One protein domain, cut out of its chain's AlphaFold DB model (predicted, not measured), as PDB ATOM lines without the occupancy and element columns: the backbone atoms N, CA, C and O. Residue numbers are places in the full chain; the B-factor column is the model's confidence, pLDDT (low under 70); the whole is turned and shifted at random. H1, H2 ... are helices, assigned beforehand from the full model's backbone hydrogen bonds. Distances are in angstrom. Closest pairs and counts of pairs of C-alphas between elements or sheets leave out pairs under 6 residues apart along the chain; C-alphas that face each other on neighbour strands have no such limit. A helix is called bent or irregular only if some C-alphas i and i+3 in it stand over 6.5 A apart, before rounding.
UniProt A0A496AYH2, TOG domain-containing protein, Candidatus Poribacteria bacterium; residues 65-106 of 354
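AT A GLANCE: This is residues 65 to 106 of the 354 residues of the protein "TOG domain-containing protein" of Candidatus Poribacteria bacterium (UniProt A0A496AYH2). Three helices run up and down side by side as a small three-helix bundle, their centres at the corners of a triangle: H2, the longest, runs one way, and H1 and H3 both run back the opposite way. H3 packs on both of the others, while H1 and H2 come near each other where Leu 74 meets Lys 82, and the contacts between the helices are few. The printed part has 42 residues with three named helices, in the order H1, H2, H3, and no named strand; the class is all helix. The whole is compact, with a radius of gyration of the C-alphas of 9.4 A, and its C-alphas span 24 by 17 by 17 A.

HOW THE PARTS SIT: H2, residues 79 to 92, is the longest helix, and H3, residues 94 to 103, follows it after a tight link of one residue, Gly 93. H2 and H3 form a helical hairpin: they touch, with residues 86 to 90 alone on the side of H2, and their closest C-alphas, those of Leu 89 and Ser 96, are 5.6 A apart. They run opposite ways at a shallow tilt of 20 degrees. H1, residues 65 to 74, only just touches H3, with 3 pairs of C-alphas within 8 A, the closest being those of Val 71 and Ala 99 at 6.5 A. H1 and H3 run the same way at a shallow tilt of 21 degrees. H1 and H2 are close but not clearly touching: their closest C-alphas, those of Leu 74 and Lys 82, are 6.3 A apart. These two run opposite ways at a shallow tilt of 18 degrees, with their centres 12.1 A apart. In H2 every O i to N i+4 pair is within hydrogen-bond range, in H1 3 of 6 are, and in H3 4 of 6.

IN THESE COORDINATES: H2 is 19.9 A from first to last C-alpha, from C-alpha 79 at (250.425, 207.658, 126.360) to C-alpha 92 at (256.372, 199.125, 109.376). H3 is 14.8 A long and ends at C-alpha 103, at (259.160, 209.556, 120.291). It is irregular: C-alphas 95 and 98 are 7.3 A apart. H1 is 15.1 A long and begins at C-alpha 65, at (253.225, 209.966, 103.569). It is irregular, but only just: C-alphas 69 and 72 are 6.6 A apart.

THE WHOLE: The two C-alphas farthest apart, those of Pro 78 and Thr 94, are 24.6 A apart, and the outline is rounded. The C-alphas of Glu 65 and Asp 106, the first and last printed residues, are 21.7 A apart. The printed part has no cut. The link from H1 to H2, four residues, is tight, as is the link from H2 to H3. The mean pLDDT of the printed part is 88.2, and no printed residue is under 70.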
ATOM      1  N   GLU A  65     254.392 209.091 103.466       87.19
ATOM      2  CA  GLU A  65     253.225 209.966 103.569       87.19
ATOM      3  C   GLU A  65     252.395 209.671 104.827       87.19
ATOM      4  O   GLU A  65     252.010 210.597 105.540       87.19
ATOM      5  N   LEU A  66     252.183 208.392 105.155       86.56
ATOM      6  CA  LEU A  66     251.506 207.992 106.385       86.56
ATOM      7  C   LEU A  66     252.252 208.509 107.622       86.56
ATOM      8  O   LEU A  66     251.644 209.129 108.490       86.56
ATOM      9  N   LEU A  67     253.562 208.279 107.710       89.12
ATOM     10  CA  LEU A  67     254.358 208.731 108.851       89.12
ATOM     11  C   LEU A  67     254.316 210.257 108.982       89.12
ATOM     12  O   LEU A  67     254.041 210.765 110.067       89.12
ATOM     13  N   ALA A  68     254.488 210.983 107.875       87.50
ATOM     14  CA  ALA A  68     254.451 212.443 107.862       87.50
ATOM     15  C   ALA A  68     253.097 213.019 108.311       87.50
ATOM     16  O   ALA A  68     253.058 214.074 108.938       87.50
ATOM     17  N   GLN A  69     251.988 212.338 108.006       85.56
ATOM     18  CA  GLN A  69     250.655 212.794 108.403       85.56
ATOM     19  C   GLN A  69     250.303 212.417 109.846       85.56
ATOM     20  O   GLN A  69     249.699 213.220 110.551       85.56
ATOM     21  N   PHE A  70     250.653 211.208 110.292       84.00
ATOM     22  CA  PHE A  70     250.183 210.685 111.575       84.00
ATOM     23  C   PHE A  70     251.102 211.023 112.748       84.00
ATOM     24  O   PHE A  70     250.587 211.315 113.825       84.00
ATOM     25  N   VAL A  71     252.427 211.042 112.566       87.06
ATOM     26  CA  VAL A  71     253.371 211.308 113.668       87.06
ATOM     27  C   VAL A  71     253.105 212.659 114.350       87.06
ATOM     28  O   VAL A  71     252.968 212.657 115.575       87.06
ATOM     29  N   PRO A  72     252.877 213.777 113.626       87.00
ATOM     30  CA  PRO A  72     252.592 215.064 114.265       87.00
ATOM     31  C   PRO A  72     251.307 215.070 115.101       87.00
ATOM     32  O   PRO A  72     251.205 215.797 116.084       87.00
ATOM     33  N   THR A  73     250.316 214.247 114.735       85.62
ATOM     34  CA  THR A  73     249.041 214.170 115.470       85.62
ATOM     35  C   THR A  73     249.177 213.470 116.817       85.62
ATOM     36  O   THR A  73     248.312 213.621 117.673       85.62
ATOM     37  N   LEU A  74     250.270 212.731 117.033       85.75
ATOM     38  CA  LEU A  74     250.484 212.004 118.277       85.75
ATOM     39  C   LEU A  74     250.835 212.924 119.435       85.75
ATOM     40  O   LEU A  74     250.636 212.503 120.565       85.75
ATOM     41  N   ALA A  75     251.350 214.135 119.198       84.00
ATOM     42  CA  ALA A  75     251.879 215.005 120.250       84.00
ATOM     43  C   ALA A  75     250.907 215.162 121.438       84.00
ATOM     44  O   ALA A  75     251.303 214.933 122.588       84.00
ATOM     45  N   ASP A  76     249.629 215.417 121.143       85.50
ATOM     46  CA  ASP A  76     248.563 215.655 122.126       85.50
ATOM     47  C   ASP A  76     247.822 214.379 122.579       85.50
ATOM     48  O   ASP A  76     246.925 214.433 123.426       85.50
ATOM     49  N   GLU A  77     248.179 213.210 122.043       89.31
ATOM     50  CA  GLU A  77     247.489 211.956 122.344       89.31
ATOM     51  C   GLU A  77     247.922 211.341 123.693       89.31
ATOM     52  O   GLU A  77     249.083 211.448 124.113       89.31
ATOM     53  N   PRO A  78     247.028 210.610 124.392       90.00
ATOM     54  CA  PRO A  78     247.380 209.904 125.618       90.00
ATOM     55  C   PRO A  78     248.495 208.874 125.401       90.00
ATOM     56  O   PRO A  78     248.535 208.174 124.389       90.00
ATOM     57  N   SER A  79     249.329 208.644 126.424       91.00
ATOM     58  CA  SER A  79     250.425 207.658 126.360       91.00
ATOM     59  C   SER A  79     249.973 206.234 126.003       91.00
ATOM     60  O   SER A  79     250.777 205.416 125.563       91.00
ATOM     61  N   ALA A  80     248.701 205.884 126.221       87.25
ATOM     62  CA  ALA A  80     248.151 204.604 125.779       87.25
ATOM     63  C   ALA A  80     248.027 204.520 124.248       87.25
ATOM     64  O   ALA A  80     248.387 203.493 123.681       87.25
ATOM     65  N   VAL A  81     247.578 205.598 123.599       88.25
ATOM     66  CA  VAL A  81     247.433 205.696 122.139       88.25
ATOM     67  C   VAL A  81     248.808 205.706 121.478       88.25
ATOM     68  O   VAL A  81     249.067 204.895 120.595       88.25
ATOM     69  N   LYS A  82     249.727 206.542 121.984       90.81
ATOM     70  CA  LYS A  82     251.117 206.615 121.502       90.81
ATOM     71  C   LYS A  82     251.788 205.242 121.484       90.81
ATOM     72  O   LYS A  82     252.360 204.846 120.478       90.81
ATOM     73  N   ARG A  83     251.654 204.464 122.565       90.75
ATOM     74  CA  ARG A  83     252.238 203.113 122.647       90.75
ATOM     75  C   ARG A  83     251.655 202.125 121.639       90.75
ATOM     76  O   ARG A  83     252.399 201.300 121.136       90.75
ATOM     77  N   GLN A  84     250.367 202.219 121.321       85.75
ATOM     78  CA  GLN A  84     249.780 201.380 120.271       85.75
ATOM     79  C   GLN A  84     250.254 201.785 118.881       85.75
ATOM     80  O   GLN A  84     250.455 200.931 118.024       85.75
ATOM     81  N   PHE A  85     250.461 203.082 118.654       88.25
ATOM     82  CA  PHE A  85     251.071 203.536 117.414       88.25
ATOM     83  C   PHE A  85     252.520 203.043 117.287       88.25
ATOM     84  O   PHE A  85     252.921 202.631 116.206       88.25
ATOM     85  N   LEU A  86     253.281 202.984 118.387       90.50
ATOM     86  CA  LEU A  86     254.619 202.377 118.398       90.50
ATOM     87  C   LEU A  86     254.594 200.891 117.991       90.50
ATOM     88  O   LEU A  86     255.469 200.459 117.244       90.50
ATOM     89  N   ASP A  87     253.576 200.124 118.394       87.56
ATOM     90  CA  ASP A  87     253.407 198.738 117.923       87.56
ATOM     91  C   ASP A  87     253.167 198.685 116.403       87.56
ATOM     92  O   ASP A  87     253.712 197.827 115.716       87.56
ATOM     93  N   PHE A  88     252.423 199.642 115.843       86.62
ATOM     94  CA  PHE A  88     252.280 199.764 114.391       86.62
ATOM     95  C   PHE A  88     253.598 200.152 113.694       86.62
ATOM     96  O   PHE A  88     253.936 199.587 112.653       86.62
ATOM     97  N   LEU A  89     254.380 201.067 114.275       89.69
ATOM     98  CA  LEU A  89     255.693 201.449 113.746       89.69
ATOM     99  C   LEU A  89     256.674 200.270 113.698       89.69
ATOM    100  O   LEU A  89     257.454 200.170 112.747       89.69
ATOM    101  N   ARG A  90     256.597 199.358 114.674       88.69
ATOM    102  CA  ARG A  90     257.370 198.106 114.703       88.69
ATOM    103  C   ARG A  90     257.099 197.224 113.484       88.69
ATOM    104  O   ARG A  90     258.026 196.623 112.930       88.69
ATOM    105  N   GLU A  91     255.838 197.149 113.064       85.94
ATOM    106  CA  GLU A  91     255.420 196.376 111.891       85.94
ATOM    107  C   GLU A  91     255.831 197.050 110.575       85.94
ATOM    108  O   GLU A  91     256.180 196.369 109.612       85.94
ATOM    109  N   LEU A  92     255.855 198.387 110.533       84.44
ATOM    110  CA  LEU A  92     256.372 199.125 109.376       84.44
ATOM    111  C   LEU A  92     257.885 198.944 109.171       84.44
ATOM    112  O   LEU A  92     258.337 198.950 108.024       84.44
ATOM    113  N   GLY A  93     258.654 198.757 110.247       86.88
ATOM    114  CA  GLY A  93     260.099 198.520 110.194       86.88
ATOM    115  C   GLY A  93     260.926 199.795 109.997       86.88
ATOM    116  O   GLY A  93     260.563 200.863 110.484       86.88
ATOM    117  N   THR A  94     262.042 199.690 109.269       84.62
ATOM    118  CA  THR A  94     263.053 200.751 109.068       84.62
ATOM    119  C   THR A  94     262.513 202.136 108.685       84.62
ATOM    120  O   THR A  94     263.039 203.118 109.208       84.62
ATOM    121  N   PRO A  95     261.460 202.281 107.847       86.81
ATOM    122  CA  PRO A  95     260.873 203.593 107.555       86.81
ATOM    123  C   PRO A  95     260.451 204.379 108.806       86.81
ATOM    124  O   PRO A  95     260.438 205.607 108.789       86.81
ATOM    125  N   SER A  96     260.149 203.686 109.907       87.81
ATOM    126  CA  SER A  96     259.734 204.281 111.176       87.81
ATOM    127  C   SER A  96     260.878 204.873 112.008       87.81
ATOM    128  O   SER A  96     260.590 205.536 113.000       87.81
ATOM    129  N   ALA A  97     262.153 204.658 111.659       87.38
ATOM    130  CA  ALA A  97     263.291 205.030 112.513       87.38
ATOM    131  C   ALA A  97     263.297 206.522 112.909       87.38
ATOM    132  O   ALA A  97     263.508 206.859 114.075       87.38
ATOM    133  N   ALA A  98     262.983 207.420 111.968       87.00
ATOM    134  CA  ALA A  98     262.894 208.856 112.242       87.00
ATOM    135  C   ALA A  98     261.740 209.196 113.204       87.00
ATOM    136  O   ALA A  98     261.931 209.934 114.167       87.00
ATOM    137  N   ALA A  99     260.563 208.599 112.989       88.12
ATOM    138  CA  ALA A  99     259.404 208.782 113.861       88.12
ATOM    139  C   ALA A  99     259.670 208.257 115.279       88.12
ATOM    140  O   ALA A  99     259.306 208.888 116.266       88.12
ATOM    141  N   LEU A 100     260.342 207.110 115.393       92.19
ATOM    142  CA  LEU A 100     260.733 206.541 116.680       92.19
ATOM    143  C   LEU A 100     261.729 207.441 117.413       92.19
ATOM    144  O   LEU A 100     261.577 207.640 118.613       92.19
ATOM    145  N   THR A 101     262.676 208.043 116.689       88.31
ATOM    146  CA  THR A 101     263.634 209.011 117.248       88.31
ATOM    147  C   THR A 101     262.927 210.244 117.818       88.31
ATOM    148  O   THR A 101     263.307 210.743 118.872       88.31
ATOM    149  N   GLU A 102     261.850 210.718 117.183       88.50
ATOM    150  CA  GLU A 102     261.018 211.790 117.747       88.50
ATOM    151  C   GLU A 102     260.347 211.348 119.060       88.50
ATOM    152  O   GLU A 102     260.376 212.077 120.053       88.50
ATOM    153  N   MET A 103     259.818 210.120 119.104       92.81
ATOM    154  CA  MET A 103     259.160 209.556 120.291       92.81
ATOM    155  C   MET A 103     260.115 209.299 121.467       92.81
ATOM    156  O   MET A 103     259.653 209.194 122.606       92.81
ATOM    157  N   LEU A 104     261.433 209.275 121.235       94.69
ATOM    158  CA  LEU A 104     262.442 209.294 122.303       94.69
ATOM    159  C   LEU A 104     262.450 210.608 123.096       94.69
ATOM    160  O   LEU A 104     263.059 210.661 124.153       94.69
ATOM    161  N   ASN A 105     261.759 211.655 122.639       93.50
ATOM    162  CA  ASN A 105     261.629 212.922 123.366       93.50
ATOM    163  C   ASN A 105     260.250 213.093 124.028       93.50
ATOM    164  O   ASN A 105     259.931 214.171 124.534       93.50
ATOM    165  N   ASP A 106     259.411 212.050 124.044       95.50
ATOM    166  CA  ASP A 106     258.075 212.138 124.633       95.50
ATOM    167  C   ASP A 106     258.126 212.375 126.152       95.50
ATOM    168  O   ASP A 106     258.934 211.795 126.882       95.50
TER     169      ASP A 106